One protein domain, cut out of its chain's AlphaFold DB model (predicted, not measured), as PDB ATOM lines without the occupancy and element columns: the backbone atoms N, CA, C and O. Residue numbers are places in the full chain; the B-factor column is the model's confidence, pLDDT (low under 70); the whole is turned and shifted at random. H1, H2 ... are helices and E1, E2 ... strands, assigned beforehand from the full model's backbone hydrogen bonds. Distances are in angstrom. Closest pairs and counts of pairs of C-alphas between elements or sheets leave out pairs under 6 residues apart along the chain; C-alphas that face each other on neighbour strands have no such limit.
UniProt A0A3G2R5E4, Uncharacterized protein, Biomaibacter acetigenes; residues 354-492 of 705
ATOM      1  N   ALA A 354     -29.575 -14.530 -28.694       86.12
ATOM      2  CA  ALA A 354     -29.316 -14.196 -30.097       86.12
ATOM      3  C   ALA A 354     -28.000 -13.434 -30.362       86.12
ATOM      4  O   ALA A 354     -27.490 -13.476 -31.480       86.12
ATOM      5  N   ALA A 355     -27.461 -12.717 -29.369       85.94
ATOM      6  CA  ALA A 355     -26.217 -11.958 -29.509       85.94
ATOM      7  C   ALA A 355     -24.964 -12.812 -29.246       85.94
ATOM      8  O   ALA A 355     -23.847 -12.367 -29.509       85.94
ATOM      9  N   VAL A 356     -25.124 -14.026 -28.706       87.56
ATOM     10  CA  VAL A 356     -23.998 -14.918 -28.414       87.56
ATOM     11  C   VAL A 356     -23.515 -15.572 -29.719       87.56
ATOM     12  O   VAL A 356     -24.322 -16.218 -30.392       87.56
ATOM     13  N   PRO A 357     -22.213 -15.482 -30.066       87.06
ATOM     14  CA  PRO A 357     -21.689 -16.016 -31.327       87.06
ATOM     15  C   PRO A 357     -22.022 -17.493 -31.576       87.06
ATOM     16  O   PRO A 357     -22.468 -17.829 -32.668       87.06
ATOM     17  N   LEU A 358     -21.920 -18.347 -30.545       86.81
ATOM     18  CA  LEU A 358     -22.282 -19.773 -30.615       86.81
ATOM     19  C   LEU A 358     -23.709 -19.988 -31.128       86.81
ATOM     20  O   LEU A 358     -23.957 -20.858 -31.954       86.81
ATOM     21  N   ILE A 359     -24.656 -19.199 -30.627       87.94
ATOM     22  CA  ILE A 359     -26.073 -19.352 -30.952       87.94
ATOM     23  C   ILE A 359     -26.337 -18.898 -32.382       87.94
ATOM     24  O   ILE A 359     -27.105 -19.542 -33.095       87.94
ATOM     25  N   ARG A 360     -25.681 -17.822 -32.828       84.31
ATOM     26  CA  ARG A 360     -25.795 -17.363 -34.213       84.31
ATOM     27  C   ARG A 360     -25.199 -18.379 -35.186       84.31
ATOM     28  O   ARG A 360     -25.818 -18.645 -36.212       84.31
ATOM     29  N   ASP A 361     -24.052 -18.965 -34.848       80.69
ATOM     30  CA  ASP A 361     -23.411 -20.009 -35.654       80.69
ATOM     31  C   ASP A 361     -24.303 -21.258 -35.754       80.69
ATOM     32  O   ASP A 361     -24.506 -21.784 -36.847       80.69
ATOM     33  N   LEU A 362     -24.913 -21.686 -34.642       80.00
ATOM     34  CA  LEU A 362     -25.877 -22.792 -34.630       80.00
ATOM     35  C   LEU A 362     -27.147 -22.478 -35.422       80.00
ATOM     36  O   LEU A 362     -27.608 -23.307 -36.200       80.00
ATOM     37  N   PHE A 363     -27.711 -21.281 -35.270       80.19
ATOM     38  CA  PHE A 363     -28.901 -20.887 -36.022       80.19
ATOM     39  C   PHE A 363     -28.620 -20.817 -37.527       80.19
ATOM     40  O   PHE A 363     -29.419 -21.297 -38.332       80.19
ATOM     41  N   LEU A 364     -27.465 -20.268 -37.919       76.50
ATOM     42  CA  LEU A 364     -27.013 -20.271 -39.307       76.50
ATOM     43  C   LEU A 364     -26.915 -21.707 -39.832       76.50
ATOM     44  O   LEU A 364     -27.450 -21.999 -40.902       76.50
ATOM     45  N   PHE A 365     -26.297 -22.593 -39.051       74.62
ATOM     46  CA  PHE A 365     -26.186 -24.009 -39.368       74.62
ATOM     47  C   PHE A 365     -27.561 -24.674 -39.553       74.62
ATOM     48  O   PHE A 365     -27.760 -25.380 -40.536       74.62
ATOM     49  N   PHE A 366     -28.544 -24.396 -38.691       73.81
ATOM     50  CA  PHE A 366     -29.904 -24.934 -38.839       73.81
ATOM     51  C   PHE A 366     -30.659 -24.365 -40.045       73.81
ATOM     52  O   PHE A 366     -31.423 -25.084 -40.679       73.81
ATOM     53  N   SER A 367     -30.445 -23.089 -40.373       70.25
ATOM     54  CA  SER A 367     -31.159 -22.413 -41.465       70.25
ATOM     55  C   SER A 367     -30.647 -22.754 -42.869       70.25
ATOM     56  O   SER A 367     -31.423 -22.705 -43.817       70.25
ATOM     57  N   LYS A 368     -29.346 -23.046 -43.012       67.19
ATOM     58  CA  LYS A 368     -28.673 -23.241 -44.310       67.19
ATOM     59  C   LYS A 368     -27.984 -24.604 -44.468       67.19
ATOM     60  O   LYS A 368     -27.480 -24.918 -45.546       67.19
ATOM     61  N   GLY A 369     -27.887 -25.397 -43.402       62.94
ATOM     62  CA  GLY A 369     -27.258 -26.719 -43.411       62.94
ATOM     63  C   GLY A 369     -25.870 -26.750 -44.062       62.94
ATOM     64  O   GLY A 369     -25.015 -25.898 -43.815       62.94
ATOM     65  N   ALA A 370     -25.649 -27.746 -44.926       49.75
ATOM     66  CA  ALA A 370     -24.387 -27.959 -45.640       49.75
ATOM     67  C   ALA A 370     -24.098 -26.920 -46.746       49.75
ATOM     68  O   ALA A 370     -22.961 -26.836 -47.215       49.75
ATOM     69  N   GLU A 371     -25.088 -26.126 -47.173       53.66
ATOM     70  CA  GLU A 371     -24.875 -25.048 -48.152       53.66
ATOM     71  C   GLU A 371     -24.113 -23.873 -47.538       53.66
ATOM     72  O   GLU A 371     -23.286 -23.275 -48.218       53.66
ATOM     73  N   ALA A 372     -24.249 -23.626 -46.228       52.81
ATOM     74  CA  ALA A 372     -23.442 -22.624 -45.522       52.81
ATOM     75  C   ALA A 372     -21.929 -22.875 -45.659       52.81
ATOM     76  O   ALA A 372     -21.143 -21.938 -45.788       52.81
ATOM     77  N   VAL A 373     -21.526 -24.149 -45.662       53.59
ATOM     78  CA  VAL A 373     -20.124 -24.561 -45.809       53.59
ATOM     79  C   VAL A 373     -19.678 -24.491 -47.275       53.59
ATOM     80  O   VAL A 373     -18.537 -24.122 -47.546       53.59
ATOM     81  N   LYS A 374     -20.575 -24.782 -48.232       50.25
ATOM     82  CA  LYS A 374     -20.308 -24.644 -49.678       50.25
ATOM     83  C   LYS A 374     -20.196 -23.184 -50.130       50.25
ATOM     84  O   LYS A 374     -19.382 -22.896 -51.001       50.25
ATOM     85  N   ASP A 375     -20.946 -22.282 -49.502       52.94
ATOM     86  CA  ASP A 375     -20.924 -20.835 -49.754       52.94
ATOM     87  C   ASP A 375     -19.740 -20.116 -49.072       52.94
ATOM     88  O   ASP A 375     -19.620 -18.894 -49.155       52.94
ATOM     89  N   GLY A 376     -18.857 -20.850 -48.381       55.84
ATOM     90  CA  GLY A 376     -17.673 -20.287 -47.727       55.84
ATOM     91  C   GLY A 376     -17.976 -19.461 -46.474       55.84
ATOM     92  O   GLY A 376     -17.186 -18.584 -46.116       55.84
ATOM     93  N   ILE A 377     -19.107 -19.708 -45.799       61.16
ATOM     94  CA  ILE A 377     -19.455 -18.965 -44.586       61.16
ATOM     95  C   ILE A 377     -18.523 -19.383 -43.444       61.16
ATOM     96  O   ILE A 377     -18.414 -20.557 -43.090       61.16
ATOM     97  N   THR A 378     -17.837 -18.401 -42.865       60.97
ATOM     98  CA  THR A 378     -16.958 -18.577 -41.709       60.97
ATOM     99  C   THR A 378     -17.770 -18.454 -40.425       60.97
ATOM    100  O   THR A 378     -18.436 -17.447 -40.195       60.97
ATOM    101  N   PHE A 379     -17.719 -19.488 -39.588       72.62
ATOM    102  CA  PHE A 379     -18.269 -19.437 -38.235       72.62
ATOM    103  C   PHE A 379     -17.379 -18.559 -37.349       72.62
ATOM    104  O   PHE A 379     -16.152 -18.623 -37.443       72.62
ATOM    105  N   GLU A 380     -17.983 -17.737 -36.488       69.75
ATOM    106  CA  GLU A 380     -17.219 -16.856 -35.593       69.75
ATOM    107  C   GLU A 380     -16.583 -17.624 -34.430       69.75
ATOM    108  O   GLU A 380     -15.602 -17.170 -33.835       69.75
ATOM    109  N   THR A 381     -17.135 -18.787 -34.083       68.94
ATOM    110  CA  THR A 381     -16.682 -19.560 -32.932       68.94
ATOM    111  C   THR A 381     -15.637 -20.630 -33.278       68.94
ATOM    112  O   THR A 381     -15.824 -21.419 -34.208       68.94
ATOM    113  N   PRO A 382     -14.548 -20.755 -32.485       65.06
ATOM    114  CA  PRO A 382     -13.464 -21.706 -32.766       65.06
ATOM    115  C   PRO A 382     -13.883 -23.182 -32.752       65.06
ATOM    116  O   PRO A 382     -13.224 -24.022 -33.359       65.06
ATOM    117  N   TYR A 383     -14.954 -23.514 -32.030       71.94
ATOM    118  CA  TYR A 383     -15.467 -24.878 -31.871       71.94
ATOM    119  C   TYR A 383     -16.500 -25.278 -32.945       71.94
ATOM    120  O   TYR A 383     -16.915 -26.439 -32.965       71.94
ATOM    121  N   MET A 384     -16.860 -24.359 -33.851       69.31
ATOM    122  CA  MET A 384     -17.704 -24.600 -35.034       69.31
ATOM    123  C   MET A 384     -16.892 -24.672 -36.345       69.31
ATOM    124  O   MET A 384     -17.468 -24.652 -37.427       69.31
ATOM    125  N   SER A 385     -15.555 -24.743 -36.287       58.38
ATOM    126  CA  SER A 385     -14.695 -24.706 -37.479       58.38
ATOM    127  C   SER A 385     -14.981 -25.826 -38.500       58.38
ATOM    128  O   SER A 385     -15.502 -26.895 -38.175       58.38
ATOM    129  N   VAL A 386     -14.615 -25.571 -39.763       49.16
ATOM    130  CA  VAL A 386     -14.921 -26.421 -40.932       49.16
ATOM    131  C   VAL A 386     -14.381 -27.853 -40.787       49.16
ATOM    132  O   VAL A 386     -15.074 -28.793 -41.170       49.16
ATOM    133  N   ASP A 387     -13.222 -28.052 -40.150       48.28
ATOM    134  CA  ASP A 387     -12.661 -29.389 -39.869       48.28
ATOM    135  C   ASP A 387     -13.490 -30.192 -38.853       48.28
ATOM    136  O   ASP A 387     -13.497 -31.421 -38.868       48.28
ATOM    137  N   ALA A 388     -14.221 -29.503 -37.974       46.38
ATOM    138  CA  ALA A 388     -15.128 -30.106 -37.006       46.38
ATOM    139  C   ALA A 388     -16.510 -30.430 -37.601       46.38
ATOM    140  O   ALA A 388     -17.210 -31.271 -37.041       46.38
ATOM    141  N   CYS A 389     -16.899 -29.779 -38.704       46.56
ATOM    142  CA  CYS A 389     -18.161 -30.019 -39.416       46.56
ATOM    143  C   CYS A 389     -18.004 -30.964 -40.624       46.56
ATOM    144  O   CYS A 389     -18.989 -31.525 -41.102       46.56
ATOM    145  N   SER A 390     -16.782 -31.153 -41.137       47.25
ATOM    146  CA  SER A 390     -16.498 -32.002 -42.301       47.25
ATOM    147  C   SER A 390     -16.628 -33.503 -42.004       47.25
ATOM    148  O   SER A 390     -17.017 -34.264 -42.893       47.25
ATOM    149  N   ALA A 391     -16.391 -33.924 -40.755       44.31
ATOM    150  CA  ALA A 391     -16.493 -35.319 -40.318       44.31
ATOM    151  C   ALA A 391     -17.939 -35.870 -40.290       44.31
ATOM    152  O   ALA A 391     -18.129 -37.056 -40.538       44.31
ATOM    153  N   ASP A 392     -18.950 -35.011 -40.092       48.56
ATOM    154  CA  ASP A 392     -20.383 -35.378 -40.034       48.56
ATOM    155  C   ASP A 392     -21.173 -34.952 -41.292       48.56
ATOM    156  O   ASP A 392     -22.409 -34.956 -41.327       48.56
ATOM    157  N   SER A 393     -20.463 -34.610 -42.371       43.97
ATOM    158  CA  SER A 393     -21.013 -34.086 -43.633       43.97
ATOM    159  C   SER A 393     -22.084 -34.976 -44.294       43.97
ATOM    160  O   SER A 393     -22.957 -34.465 -45.000       43.97
ATOM    161  N   VAL A 394     -22.078 -36.287 -44.026       44.06
ATOM    162  CA  VAL A 394     -23.057 -37.254 -44.558       44.06
ATOM    163  C   VAL A 394     -24.419 -37.163 -43.851       44.06
ATOM    164  O   VAL A 394     -25.449 -37.302 -44.510       44.06
ATOM    165  N   GLY A 395     -24.456 -36.867 -42.546       46.72
ATOM    166  CA  GLY A 395     -25.711 -36.681 -41.800       46.72
ATOM    167  C   GLY A 395     -26.372 -35.331 -42.096       46.72
ATOM    168  O   GLY A 395     -27.580 -35.244 -42.300       46.72
ATOM    169  N   ILE A 396     -25.562 -34.280 -42.233       43.78
ATOM    170  CA  ILE A 396     -26.009 -32.887 -42.415       43.78
ATOM    171  C   ILE A 396     -26.651 -32.665 -43.798       43.78
ATOM    172  O   ILE A 396     -27.634 -31.933 -43.925       43.78
ATOM    173  N   ALA A 397     -26.151 -33.343 -44.837       44.81
ATOM    174  CA  ALA A 397     -26.748 -33.317 -46.175       44.81
ATOM    175  C   ALA A 397     -28.092 -34.074 -46.254       44.81
ATOM    176  O   ALA A 397     -28.970 -33.683 -47.022       44.81
ATOM    177  N   GLN A 398     -28.285 -35.125 -45.445       47.97
ATOM    178  CA  GLN A 398     -29.567 -35.839 -45.349       47.97
ATOM    179  C   GLN A 398     -30.636 -35.019 -44.610       47.97
ATOM    180  O   GLN A 398     -31.815 -35.108 -44.949       47.97
ATOM    181  N   ILE A 399     -30.228 -34.184 -43.651       48.09
ATOM    182  CA  ILE A 399     -31.117 -33.344 -42.840       48.09
ATOM    183  C   ILE A 399     -31.739 -32.207 -43.666       48.09
ATOM    184  O   ILE A 399     -32.951 -32.021 -43.617       48.09
ATOM    185  N   HIS A 400     -30.971 -31.512 -44.512       46.31
ATOM    186  CA  HIS A 400     -31.536 -30.466 -45.387       46.31
ATOM    187  C   HIS A 400     -32.550 -31.037 -46.401       46.31
ATOM    188  O   HIS A 400     -33.506 -30.365 -46.778       46.31
ATOM    189  N   GLY A 401     -32.389 -32.309 -46.790       49.00
ATOM    190  CA  GLY A 401     -33.371 -33.039 -47.598       49.00
ATOM    191  C   GLY A 401     -34.652 -33.433 -46.845       49.00
ATOM    192  O   GLY A 401     -35.686 -33.611 -47.482       49.00
ATOM    193  N   ARG A 402     -34.613 -33.544 -45.507       47.84
ATOM    194  CA  ARG A 402     -35.762 -33.899 -44.642       47.84
ATOM    195  C   ARG A 402     -36.499 -32.689 -44.064       47.84
ATOM    196  O   ARG A 402     -37.678 -32.792 -43.751       47.84
ATOM    197  N   ILE A 403     -35.850 -31.527 -44.004       50.94
ATOM    198  CA  ILE A 403     -36.438 -30.253 -43.552       50.94
ATOM    199  C   ILE A 403     -37.515 -29.725 -44.531       50.94
ATOM    200  O   ILE A 403     -38.246 -28.802 -44.202       50.94
ATOM    201  N   ASN A 404     -37.709 -30.333 -45.704       50.78
ATOM    202  CA  ASN A 404     -38.767 -29.941 -46.651       50.78
ATOM    203  C   ASN A 404     -40.101 -30.700 -46.484       50.78
ATOM    204  O   ASN A 404     -40.984 -30.594 -47.335       50.78
ATOM    205  N   ILE A 405     -40.250 -31.487 -45.417       59.12
ATOM    206  CA  ILE A 405     -41.463 -32.260 -45.114       59.12
ATOM    207  C   ILE A 405     -42.277 -31.476 -44.089       59.12
ATOM    208  O   ILE A 405     -41.698 -30.995 -43.126       59.12
ATOM    209  N   THR A 406     -43.589 -31.317 -44.284       58.28
ATOM    210  CA  THR A 406     -44.507 -30.828 -43.239       58.28
ATOM    211  C   THR A 406     -44.677 -31.902 -42.180       58.28
ATOM    212  O   THR A 406     -45.248 -32.953 -42.474       58.28
ATOM    213  N   ASP A 407     -44.212 -31.630 -40.967       69.56
ATOM    214  CA  ASP A 407     -44.213 -32.602 -39.876       69.56
ATOM    215  C   ASP A 407     -44.546 -31.946 -38.531       69.56
ATOM    216  O   ASP A 407     -44.777 -30.735 -38.432       69.56
ATOM    217  N   LYS A 408     -44.633 -32.760 -37.477       75.19
ATOM    218  CA  LYS A 408     -44.882 -32.271 -36.114       75.19
ATOM    219  C   LYS A 408     -43.687 -31.479 -35.592       75.19
ATOM    220  O   LYS A 408     -42.537 -31.857 -35.803       75.19
ATOM    221  N   ILE A 409     -43.958 -30.450 -34.791       75.81
ATOM    222  CA  ILE A 409     -42.923 -29.650 -34.108       75.81
ATOM    223  C   ILE A 409     -41.966 -30.538 -33.296       75.81
ATOM    224  O   ILE A 409     -40.758 -30.305 -33.290       75.81
ATOM    225  N   THR A 410     -42.481 -31.590 -32.656       78.12
ATOM    226  CA  THR A 410     -41.675 -32.540 -31.874       78.12
ATOM    227  C   THR A 410     -40.595 -33.228 -32.701       78.12
ATOM    228  O   THR A 410     -39.483 -33.389 -32.209       78.12
ATOM    229  N   TYR A 411     -40.895 -33.577 -33.956       79.62
ATOM    230  CA  TYR A 411     -39.941 -34.216 -34.859       79.62
ATOM    231  C   TYR A 411     -38.763 -33.281 -35.159       79.62
ATOM    232  O   TYR A 411     -37.607 -33.661 -34.981       79.62
ATOM    233  N   TYR A 412     -39.043 -32.022 -35.510       76.94
ATOM    234  CA  TYR A 412     -37.985 -31.041 -35.762       76.94
ATOM    235  C   TYR A 412     -37.117 -30.778 -34.529       76.94
ATOM    236  O   TYR A 412     -35.902 -30.640 -34.653       76.94
ATOM    237  N   VAL A 413     -37.713 -30.721 -33.333       81.75
ATOM    238  CA  VAL A 413     -36.954 -30.522 -32.091       81.75
ATOM    239  C   VAL A 413     -36.020 -31.700 -31.807       81.75
ATOM    240  O   VAL A 413     -34.876 -31.479 -31.417       81.75
ATOM    241  N   GLU A 414     -36.472 -32.938 -32.013       80.56
ATOM    242  CA  GLU A 414     -35.631 -34.129 -31.838       80.56
ATOM    243  C   GLU A 414     -34.462 -34.154 -32.824       80.56
ATOM    244  O   GLU A 414     -33.326 -34.408 -32.422       80.56
ATOM    245  N   GLU A 415     -34.706 -33.806 -34.088       76.62
ATOM    246  CA  GLU A 415     -33.646 -33.664 -35.089       76.62
ATOM    247  C   GLU A 415     -32.633 -32.578 -34.686       76.62
ATOM    248  O   GLU A 415     -31.426 -32.822 -34.719       76.62
ATOM    249  N   LEU A 416     -33.085 -31.406 -34.216       78.31
ATOM    250  CA  LEU A 416     -32.180 -30.357 -33.728       78.31
ATOM    251  C   LEU A 416     -31.329 -30.816 -32.536       78.31
ATOM    252  O   LEU A 416     -30.131 -30.532 -32.501       78.31
ATOM    253  N   ILE A 417     -31.913 -31.534 -31.572       80.75
ATOM    254  CA  ILE A 417     -31.178 -32.073 -30.416       80.75
ATOM    255  C   ILE A 417     -30.111 -33.071 -30.877       80.75
ATOM    256  O   ILE A 417     -28.957 -32.956 -30.466       80.75
ATOM    257  N   ASN A 418     -30.457 -33.986 -31.788       77.25
ATOM    258  CA  ASN A 418     -29.513 -34.965 -32.332       77.25
ATOM    259  C   ASN A 418     -28.316 -34.292 -33.020       77.25
ATOM    260  O   ASN A 418     -27.175 -34.731 -32.862       77.25
ATOM    261  N   ILE A 419     -28.557 -33.199 -33.749       74.12
ATOM    262  CA  ILE A 419     -27.495 -32.407 -34.380       74.12
ATOM    263  C   ILE A 419     -26.580 -31.783 -33.324       74.12
ATOM    264  O   ILE A 419     -25.357 -31.867 -33.432       74.12
ATOM    265  N   ILE A 420     -27.160 -31.149 -32.303       78.12
ATOM    266  CA  ILE A 420     -26.401 -30.472 -31.244       78.12
ATOM    267  C   ILE A 420     -25.519 -31.470 -30.483       78.12
ATOM    268  O   ILE A 420     -24.345 -31.181 -30.225       78.12
ATOM    269  N   ASP A 421     -26.057 -32.651 -30.177       77.88
ATOM    270  CA  ASP A 421     -25.318 -33.729 -29.520       77.88
ATOM    271  C   ASP A 421     -24.199 -34.283 -30.419       77.88
ATOM    272  O   ASP A 421     -23.083 -34.521 -29.941       77.88
ATOM    273  N   GLY A 422     -24.449 -34.406 -31.730       72.56
ATOM    274  CA  GLY A 422     -23.447 -34.792 -32.730       72.56
ATOM    275  C   GLY A 422     -22.258 -33.827 -32.797       72.56
ATOM    276  O   GLY A 422     -21.105 -34.255 -32.805       72.56
ATOM    277  N   LEU A 423     -22.512 -32.516 -32.705       73.00
ATOM    278  CA  LEU A 423     -21.467 -31.485 -32.739       73.00
ATOM    279  C   LEU A 423     -20.520 -31.516 -31.525       73.00
ATOM    280  O   LEU A 423     -19.439 -30.912 -31.581       73.00
ATOM    281  N   ARG A 424     -20.901 -32.206 -30.434       77.88
ATOM    282  CA  ARG A 424     -20.110 -32.384 -29.198       77.88
ATOM    283  C   ARG A 424     -19.542 -31.072 -28.640       77.88
ATOM    284  O   ARG A 424     -18.431 -31.025 -28.104       77.88
ATOM    285  N   ILE A 425     -20.322 -29.996 -28.726       79.69
ATOM    286  CA  ILE A 425     -19.903 -28.618 -28.404       79.69
ATOM    287  C   ILE A 425     -19.368 -28.518 -26.972       79.69
ATOM    288  O   ILE A 425     -18.322 -27.916 -26.734       79.69
ATOM    289  N   LYS A 426     -20.030 -29.179 -26.015       81.88
ATOM    290  CA  LYS A 426     -19.611 -29.209 -24.606       81.88
ATOM    291  C   LYS A 426     -18.211 -29.804 -24.408       81.88
ATOM    292  O   LYS A 426     -17.456 -29.320 -23.567       81.88
ATOM    293  N   GLN A 427     -17.851 -30.844 -25.164       81.81
ATOM    294  CA  GLN A 427     -16.524 -31.467 -25.079       81.81
ATOM    295  C   GLN A 427     -15.457 -30.526 -25.648       81.81
ATOM    296  O   GLN A 427     -14.479 -30.229 -24.963       81.81
ATOM    297  N   LYS A 428     -15.714 -29.953 -26.831       82.12
ATOM    298  CA  LYS A 428     -14.822 -28.982 -27.484       82.12
ATOM    299  C   LYS A 428     -14.590 -27.731 -26.626       82.12
ATOM    300  O   LYS A 428     -13.453 -27.289 -26.485       82.12
ATOM    301  N   LEU A 429     -15.638 -27.187 -25.995       83.75
ATOM    302  CA  LEU A 429     -15.528 -26.051 -25.067       83.75
ATOM    303  C   LEU A 429     -14.603 -26.365 -23.883       83.75
ATOM    304  O   LEU A 429     -13.739 -25.555 -23.544       83.75
ATOM    305  N   ASN A 430     -14.744 -27.550 -23.282       84.25
ATOM    306  CA  ASN A 430     -13.897 -27.986 -22.170       84.25
ATOM    307  C   ASN A 430     -12.428 -28.156 -22.581       84.25
ATOM    308  O   ASN A 430     -11.533 -27.759 -21.838       84.25
ATOM    309  N   GLU A 431     -12.166 -28.736 -23.753       82.62
ATOM    310  CA  GLU A 431     -10.809 -28.915 -24.284       82.62
ATOM    311  C   GLU A 431     -10.133 -27.575 -24.600       82.62
ATOM    312  O   GLU A 431      -8.969 -27.356 -24.252       82.62
ATOM    313  N   LEU A 432     -10.866 -26.641 -25.208       80.88
ATOM    314  CA  LEU A 432     -10.357 -25.312 -25.547       80.88
ATOM    315  C   LEU A 432     -10.103 -24.443 -24.307       80.88
ATOM    316  O   LEU A 432      -9.122 -23.700 -24.273       80.88
ATOM    317  N   TYR A 433     -10.929 -24.577 -23.267       81.88
ATOM    318  CA  TYR A 433     -10.679 -23.929 -21.979       81.88
ATOM    319  C   TYR A 433      -9.457 -24.528 -21.269       81.88
ATOM    320  O   TYR A 433      -8.561 -23.797 -20.855       81.88
ATOM    321  N   ARG A 434      -9.358 -25.866 -21.196       83.44
ATOM    322  CA  ARG A 434      -8.208 -26.559 -20.579       83.44
ATOM    323  C   ARG A 434      -6.887 -26.281 -21.289       83.44
ATOM    324  O   ARG A 434      -5.852 -26.222 -20.638       83.44
ATOM    325  N   SER A 435      -6.919 -26.108 -22.609       81.31
ATOM    326  CA  SER A 435      -5.745 -25.735 -23.407       81.31
ATOM    327  C   SER A 435      -5.406 -24.240 -23.350       81.31
ATOM    328  O   SER A 435      -4.453 -23.816 -23.999       81.31
ATOM    329  N   GLY A 436      -6.166 -23.432 -22.596       79.75
ATOM    330  CA  GLY A 436      -5.932 -21.994 -22.431       79.75
ATOM    331  C   GLY A 436      -6.242 -21.154 -23.674       79.75
ATOM    332  O   GLY A 436      -5.891 -19.979 -23.717       79.75
ATOM    333  N   ARG A 437      -6.896 -21.731 -24.691       77.56
ATOM    334  CA  ARG A 437      -7.256 -21.034 -25.939       77.56
ATOM    335  C   ARG A 437      -8.480 -20.129 -25.790       77.56
ATOM    336  O   ARG A 437      -8.713 -19.282 -26.647       77.56
ATOM    337  N   ILE A 438      -9.269 -20.319 -24.732       81.38
ATOM    338  CA  ILE A 438     -10.477 -19.547 -24.424       81.38
ATOM    339  C   ILE A 438     -10.394 -19.033 -22.979       81.38
ATOM    340  O   ILE A 438      -9.974 -19.766 -22.085       81.38
ATOM    341  N   SER A 439     -10.809 -17.783 -22.741       83.25
ATOM    342  CA  SER A 439     -10.870 -17.190 -21.397       83.25
ATOM    343  C   SER A 439     -12.042 -17.732 -20.564       83.25
ATOM    344  O   SER A 439     -13.033 -18.232 -21.101       83.25
ATOM    345  N   SER A 440     -11.962 -17.593 -19.236       81.06
ATOM    346  CA  SER A 440     -13.038 -18.020 -18.323       81.06
ATOM    347  C   SER A 440     -14.380 -17.351 -18.647       81.06
ATOM    348  O   SER A 440     -15.412 -18.021 -18.680       81.06
ATOM    349  N   ASP A 441     -14.364 -16.062 -18.995       79.62
ATOM    350  CA  ASP A 441     -15.576 -15.310 -19.337       79.62
ATOM    351  C   ASP A 441     -16.280 -15.862 -20.585       79.62
ATOM    352  O   ASP A 441     -17.504 -16.018 -20.592       79.62
ATOM    353  N   ILE A 442     -15.515 -16.199 -21.632       82.31
ATOM    354  CA  ILE A 442     -16.060 -16.772 -22.872       82.31
ATOM    355  C   ILE A 442     -16.607 -18.177 -22.602       82.31
ATOM    356  O   ILE A 442     -17.716 -18.490 -23.031       82.31
ATOM    357  N   TYR A 443     -15.881 -18.994 -21.833       85.56
ATOM    358  CA  TYR A 443     -16.330 -20.332 -21.451       85.56
ATOM    359  C   TYR A 443     -17.661 -20.292 -20.684       85.56
ATOM    360  O   TYR A 443     -18.601 -20.997 -21.047       85.56
ATOM    361  N   VAL A 444     -17.780 -19.433 -19.662       84.75
ATOM    362  CA  VAL A 444     -19.015 -19.300 -18.870       84.75
ATOM    363  C   VAL A 444     -20.173 -18.792 -19.729       84.75
ATOM    364  O   VAL A 444     -21.280 -19.320 -19.617       84.75
ATOM    365  N   ARG A 445     -19.938 -17.794 -20.592       87.25
ATOM    366  CA  ARG A 445     -20.959 -17.259 -21.507       87.25
ATOM    367  C   ARG A 445     -21.484 -18.339 -22.450       87.25
ATOM    368  O   ARG A 445     -22.694 -18.536 -22.521       87.25
ATOM    369  N   ASP A 446     -20.588 -19.028 -23.150       87.31
ATOM    370  CA  ASP A 446     -20.955 -19.974 -24.206       87.31
ATOM    371  C   ASP A 446     -21.552 -21.263 -23.623       87.31
ATOM    372  O   ASP A 446     -22.519 -21.791 -24.167       87.31
ATOM    373  N   LEU A 447     -21.067 -21.726 -22.464       87.12
ATOM    374  CA  LEU A 447     -21.666 -22.861 -21.759       87.12
ATOM    375  C   LEU A 447     -23.080 -22.541 -21.253       87.12
ATOM    376  O   LEU A 447     -23.986 -23.356 -21.418       87.12
ATOM    377  N   LYS A 448     -23.291 -21.357 -20.659       87.44
ATOM    378  CA  LYS A 448     -24.632 -20.915 -20.238       87.44
ATOM    379  C   LYS A 448     -25.571 -20.761 -21.434       87.44
ATOM    380  O   LYS A 448     -26.730 -21.150 -21.335       87.44
ATOM    381  N   ALA A 449     -25.074 -20.237 -22.555       88.06
ATOM    382  CA  ALA A 449     -25.837 -20.138 -23.795       88.06
ATOM    383  C   ALA A 449     -26.241 -21.521 -24.326       88.06
ATOM    384  O   ALA A 449     -27.402 -21.722 -24.671       88.06
ATOM    385  N   TYR A 450     -25.315 -22.484 -24.329       87.88
ATOM    386  CA  TYR A 450     -25.584 -23.866 -24.727       87.88
ATOM    387  C   TYR A 450     -26.679 -24.509 -23.867       87.88
ATOM    388  O   TYR A 450     -27.642 -25.045 -24.407       87.88
ATOM    389  N   ILE A 451     -26.555 -24.425 -22.537       88.00
ATOM    390  CA  ILE A 451     -27.548 -24.987 -21.606       88.00
ATOM    391  C   ILE A 451     -28.913 -24.338 -21.846       88.00
ATOM    392  O   ILE A 451     -29.895 -25.042 -22.048       88.00
ATOM    393  N   SER A 452     -28.955 -23.005 -21.933       88.56
ATOM    394  CA  SER A 452     -30.196 -22.274 -22.190       88.56
ATOM    395  C   SER A 452     -30.848 -22.662 -23.520       88.56
ATOM    396  O   SER A 452     -32.071 -22.697 -23.591       88.56
ATOM    397  N   LEU A 453     -30.071 -22.942 -24.570       88.50
ATOM    398  CA  LEU A 453     -30.610 -23.383 -25.858       88.50
ATOM    399  C   LEU A 453     -31.227 -24.783 -25.761       88.50
ATOM    400  O   LEU A 453     -32.313 -25.008 -26.291       88.50
ATOM    401  N   VAL A 454     -30.564 -25.709 -25.064       86.69
ATOM    402  CA  VAL A 454     -31.097 -27.059 -24.824       86.69
ATOM    403  C   VAL A 454     -32.379 -26.991 -23.991       86.69
ATOM    404  O   VAL A 454     -33.361 -27.645 -24.338       86.69
ATOM    405  N   ASP A 455     -32.411 -26.152 -22.957       87.00
ATOM    406  CA  ASP A 455     -33.603 -25.946 -22.131       87.00
ATOM    407  C   ASP A 455     -34.777 -25.399 -22.956       87.00
ATOM    408  O   ASP A 455     -35.904 -25.869 -22.802       87.00
ATOM    409  N   ILE A 456     -34.524 -24.463 -23.881       86.94
ATOM    410  CA  ILE A 456     -35.543 -23.950 -24.813       86.94
ATOM    411  C   ILE A 456     -36.083 -25.074 -25.698       86.94
ATOM    412  O   ILE A 456     -37.295 -25.210 -25.830       86.94
ATOM    413  N   LEU A 457     -35.214 -25.905 -26.279       85.56
ATOM    414  CA  LEU A 457     -35.649 -27.030 -27.112       85.56
ATOM    415  C   LEU A 457     -36.473 -28.043 -26.311       85.56
ATOM    416  O   LEU A 457     -37.526 -28.478 -26.769       85.56
ATOM    417  N   ILE A 458     -36.050 -28.382 -25.092       85.50
ATOM    418  CA  ILE A 458     -36.807 -29.277 -24.209       85.50
ATOM    419  C   ILE A 458     -38.167 -28.669 -23.860       85.50
ATOM    420  O   ILE A 458     -39.169 -29.385 -23.897       85.50
ATOM    421  N   LYS A 459     -38.211 -27.367 -23.559       83.25
ATOM    422  CA  LYS A 459     -39.444 -26.638 -23.259       83.25
ATOM    423  C   LYS A 459     -40.404 -26.667 -24.449       83.25
ATOM    424  O   LYS A 459     -41.541 -27.088 -24.277       83.25
ATOM    425  N   ILE A 460     -39.925 -26.357 -25.658       81.81
ATOM    426  CA  ILE A 460     -40.714 -26.474 -26.895       81.81
ATOM    427  C   ILE A 460     -41.203 -27.920 -27.057       81.81
ATOM    428  O   ILE A 460     -42.384 -28.156 -27.272       81.81
ATOM    429  N   ARG A 461     -40.349 -28.935 -26.881       82.38
ATOM    430  CA  ARG A 461     -40.795 -30.334 -26.985       82.38
ATOM    431  C   ARG A 461     -41.924 -30.661 -26.007       82.38
ATOM    432  O   ARG A 461     -42.861 -31.348 -26.390       82.38
ATOM    433  N   GLN A 462     -41.827 -30.214 -24.756       78.19
ATOM    434  CA  GLN A 462     -42.839 -30.470 -23.725       78.19
ATOM    435  C   GLN A 462     -44.149 -29.738 -24.012       78.19
ATOM    436  O   GLN A 462     -45.217 -30.337 -23.887       78.19
ATOM    437  N   GLU A 463     -44.062 -28.476 -24.424       74.56
ATOM    438  CA  GLU A 463     -45.214 -27.669 -24.813       74.56
ATOM    439  C   GLU A 463     -45.926 -28.297 -26.010       74.56
ATOM    440  O   GLU A 463     -47.132 -28.515 -25.955       74.56
ATOM    441  N   TYR A 464     -45.177 -28.705 -27.037       74.19
ATOM    442  CA  TYR A 464     -45.723 -29.212 -28.294       74.19
ATOM    443  C   TYR A 464     -45.914 -30.741 -28.355       74.19
ATOM    444  O   TYR A 464     -46.382 -31.248 -29.371       74.19
ATOM    445  N   ALA A 465     -45.630 -31.489 -27.279       70.50
ATOM    446  CA  ALA A 465     -45.659 -32.963 -27.254       70.50
ATOM    447  C   ALA A 465     -46.988 -33.578 -27.727       70.50
ATOM    448  O   ALA A 465     -47.006 -34.628 -28.368       70.50
ATOM    449  N   ASN A 466     -48.099 -32.913 -27.406       64.50
ATOM    450  CA  ASN A 466     -49.452 -33.379 -27.704       64.50
ATOM    451  C   ASN A 466     -50.142 -32.550 -28.795       64.50
ATOM    452  O   ASN A 466     -51.334 -32.729 -29.031       64.50
ATOM    453  N   PHE A 467     -49.418 -31.634 -29.438       66.50
ATOM    454  CA  PHE A 467     -49.953 -30.854 -30.543       66.50
ATOM    455  C   PHE A 467     -49.828 -31.657 -31.834       66.50
ATOM    456  O   PHE A 467     -48.727 -31.970 -32.283       66.50
ATOM    457  N   ASP A 468     -50.963 -31.963 -32.459       64.06
ATOM    458  CA  ASP A 468     -51.018 -32.643 -33.760       64.06
ATOM    459  C   ASP A 468     -51.007 -31.650 -34.937       64.06
ATOM    460  O   ASP A 468     -51.524 -31.921 -36.018       64.06
ATOM    461  N   ILE A 469     -50.448 -30.457 -34.712       66.00
ATOM    462  CA  ILE A 469     -50.340 -29.415 -35.732       66.00
ATOM    463  C   ILE A 469     -49.097 -29.710 -36.570       66.00
ATOM    464  O   ILE A 469     -47.971 -29.698 -36.067       66.00
ATOM    465  N   GLN A 470     -49.315 -29.970 -37.857       70.75
ATOM    466  CA  GLN A 470     -48.240 -30.068 -38.838       70.75
ATOM    467  C   GLN A 470     -47.800 -28.667 -39.241       70.75
ATOM    468  O   GLN A 470     -48.618 -27.826 -39.620       70.75
ATOM    469  N   VAL A 471     -46.500 -28.424 -39.166       72.50
ATOM    470  CA  VAL A 471     -45.898 -27.125 -39.459       72.50
ATOM    471  C   VAL A 471     -44.831 -27.331 -40.529       72.50
ATOM    472  O   VAL A 471     -44.235 -28.403 -40.620       72.50
ATOM    473  N   ASN A 472     -44.631 -26.341 -41.400       74.31
ATOM    474  CA  ASN A 472     -43.505 -26.372 -42.330       74.31
ATOM    475  C   ASN A 472     -42.212 -25.975 -41.592       74.31
ATOM    476  O   ASN A 472     -42.228 -25.369 -40.518       74.31
ATOM    477  N   SER A 473     -41.064 -26.282 -42.181       73.06
ATOM    478  CA  SER A 473     -39.781 -25.925 -41.577       73.06
ATOM    479  C   SER A 473     -39.558 -24.424 -41.446       73.06
ATOM    480  O   SER A 473     -38.956 -23.992 -40.468       73.06
ATOM    481  N   GLU A 474     -40.051 -23.624 -42.392       74.50
ATOM    482  CA  GLU A 474     -39.926 -22.165 -42.345       74.50
ATOM    483  C   GLU A 474     -40.632 -21.571 -41.119       74.50
ATOM    484  O   GLU A 474     -40.031 -20.782 -40.390       74.50
ATOM    485  N   ASP A 475     -41.867 -21.995 -40.840       74.12
ATOM    486  CA  ASP A 475     -42.632 -21.527 -39.684       74.12
ATOM    487  C   ASP A 475     -42.021 -22.046 -38.374       74.12
ATOM    488  O   ASP A 475     -42.012 -21.328 -37.371       74.12
ATOM    489  N   PHE A 476     -41.468 -23.267 -38.366       79.12
ATOM    490  CA  PHE A 476     -40.735 -23.785 -37.210       79.12
ATOM    491  C   PHE A 476     -39.450 -22.985 -36.943       79.12
ATOM    492  O   PHE A 476     -39.192 -22.607 -35.800       79.12
ATOM    493  N   LEU A 477     -38.665 -22.669 -37.978       78.19
ATOM    494  CA  LEU A 477     -37.466 -21.835 -37.851       78.19
ATOM    495  C   LEU A 477     -37.814 -20.411 -37.406       78.19
ATOM    496  O   LEU A 477     -37.070 -19.824 -36.620       78.19
ATOM    497  N   GLU A 478     -38.940 -19.857 -37.861       78.69
ATOM    498  CA  GLU A 478     -39.434 -18.558 -37.400       78.69
ATOM    499  C   GLU A 478     -39.836 -18.600 -35.917       78.69
ATOM    500  O   GLU A 478     -39.447 -17.707 -35.154       78.69
ATOM    501  N   LEU A 479     -40.541 -19.652 -35.480       79.38
ATOM    502  CA  LEU A 479     -40.856 -19.877 -34.065       79.38
ATOM    503  C   LEU A 479     -39.580 -20.006 -33.231       79.38
ATOM    504  O   LEU A 479     -39.442 -19.342 -32.201       79.38
ATOM    505  N   PHE A 480     -38.632 -20.825 -33.680       82.50
ATOM    506  CA  PHE A 480     -37.382 -21.066 -32.968       82.50
ATOM    507  C   PHE A 480     -36.536 -19.793 -32.865       82.50
ATOM    508  O   PHE A 480     -36.017 -19.460 -31.797       82.50
ATOM    509  N   LYS A 481     -36.463 -19.015 -33.952       84.38
ATOM    510  CA  LYS A 481     -35.802 -17.707 -33.976       84.38
ATOM    511  C   LYS A 481     -36.396 -16.757 -32.940       84.38
ATOM    512  O   LYS A 481     -35.638 -16.052 -32.279       84.38
ATOM    513  N   ARG A 482     -37.722 -16.744 -32.777       81.25
ATOM    514  CA  ARG A 482     -38.400 -15.897 -31.786       81.25
ATOM    515  C   ARG A 482     -38.021 -16.276 -30.357       81.25
ATOM    516  O   ARG A 482     -37.577 -15.411 -29.608       81.25
ATOM    517  N   HIS A 483     -38.060 -17.568 -30.032       84.19
ATOM    518  CA  HIS A 483     -37.652 -18.063 -28.712       84.19
ATOM    519  C   HIS A 483     -36.199 -17.679 -28.386       84.19
ATOM    520  O   HIS A 483     -35.897 -17.260 -27.270       84.19
ATOM    521  N   ILE A 484     -35.290 -17.750 -29.368       86.19
ATOM    522  CA  ILE A 484     -33.892 -17.316 -29.203       86.19
ATOM    523  C   ILE A 484     -33.772 -15.793 -29.015       86.19
ATOM    524  O   ILE A 484     -32.903 -15.329 -28.274       86.19
ATOM    525  N   GLN A 485     -34.597 -15.000 -29.704       84.31
ATOM    526  CA  GLN A 485     -34.577 -13.536 -29.603       84.31
ATOM    527  C   GLN A 485     -35.069 -13.033 -28.242       84.31
ATOM    528  O   GLN A 485     -34.559 -12.020 -27.753       84.31
ATOM    529  N   GLU A 486     -36.026 -13.733 -27.638       80.38
ATOM    530  CA  GLU A 486     -36.599 -13.394 -26.334       80.38
ATOM    531  C   GLU A 486     -35.769 -13.939 -25.164       80.38
ATOM    532  O   GLU A 486     -35.711 -13.328 -24.094       80.38
ATOM    533  N   ALA A 487     -35.067 -15.058 -25.367       83.50
ATOM    534  CA  ALA A 487     -34.238 -15.665 -24.339       83.50
ATOM    535  C   ALA A 487     -33.038 -14.789 -23.938       83.50
ATOM    536  O   ALA A 487     -32.332 -14.199 -24.764       83.50
ATOM    537  N   THR A 488     -32.748 -14.762 -22.636       82.19
ATOM    538  CA  THR A 488     -31.582 -14.073 -22.070       82.19
ATOM    539  C   THR A 488     -30.835 -14.982 -21.100       82.19
ATOM    540  O   THR A 488     -31.442 -15.781 -20.392       82.19
ATOM    541  N   ILE A 489     -29.511 -14.840 -21.043       83.81
ATOM    542  CA  ILE A 489     -28.650 -15.559 -20.098       83.81
ATOM    543  C   ILE A 489     -28.051 -14.591 -19.083       83.81
ATOM    544  O   ILE A 489     -27.621 -13.499 -19.444       83.81
ATOM    545  N   SER A 490     -27.988 -14.996 -17.813       78.81
ATOM    546  CA  SER A 490     -27.343 -14.211 -16.753       78.81
ATOM    547  C   SER A 490     -25.867 -14.583 -16.629       78.81
ATOM    548  O   SER A 490     -25.528 -15.720 -16.289       78.81
ATOM    549  N   LEU A 491     -24.968 -13.635 -16.889       72.75
ATOM    550  CA  LEU A 491     -23.522 -13.828 -16.761       72.75
ATOM    551  C   LEU A 491     -23.061 -13.670 -15.312       72.75
ATOM    552  O   LEU A 491     -22.366 -14.551 -14.805       72.75
ATOM    553  N   LYS A 492     -23.516 -12.609 -14.638       70.81
ATOM    554  CA  LYS A 492     -23.262 -12.323 -13.217       70.81
ATOM    555  C   LYS A 492     -24.594 -12.146 -12.489       70.81
ATOM    556  O   LYS A 492     -25.453 -11.410 -12.975       70.81
TER     557      LYS A 492
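AT A GLANCE: This is residues 354 to 492 of the 705 residues of an uncharacterized protein of Biomaibacter acetigenes (UniProt A0A3G2R5E4). One long helix, H7, makes the longest axis, with H5 and H6 following one another along one side of it. H1 and H8 run opposite ways at a small angle to each other and slant steeply to H7, while H4 with the short H2 and H3 makes a loosely attached end, and E1 runs beside H7. The printed part has 139 residues with eight named helices, then one strand; the class is mostly helix. It is compact, with a radius of gyration of the C-alphas of 15.2 A and spans of 47 by 36 by 20 A.

IN THESE COORDINATES: H1, residues 357 to 368, begins at C-alpha 357 (-21.689, -16.016, -31.327) and is 16.4 A long. H2 is residues 371 to 374, H3 386 to 390 and H4 393 to 402. H5, residues 409 to 422, is 20.2 A long, and H6 is residues 425 to 434. H7, residues 440 to 464, is 36.0 A long. H8, residues 473 to 486, is 20.0 A long; E1, residues 488 to 492, ends at C-alpha 492 (-23.262, -12.323, -13.217).

HOW THE PARTS SIT: The hub H7 touches H1, closest C-alphas Leu 358 and Asp 446 at 6.5 A, at a steep tilt of 43 degrees. It touches H5, Thr 410 and Arg 461 at 5.4 A, at a shallow tilt of 28 degrees, opposite ways. H6 and H7 form a helical hairpin, Tyr 433 and Tyr 443 at 6.7 A. H5 and H8 only just touch, only at their ends, with 3 pairs of C-alphas within 8 A, Ile 409 and Phe 476 closest at 7.0 A. H2 and H4 are apart. E1 pairs with no named strand. Every O i to N i+4 pair is within hydrogen-bond range in H1, H3, H5, H6, H7 and H8; H4 has 4 of 6, and H2 is too short for one.

THE WHOLE: The farthest C-alphas, of Gly 436 and Asp 468, are 47.7 A apart. The printed part has no cut, and the link H2 to H3 is long. The model's pLDDT is under 70 in 42 residues, among them 384 to 407.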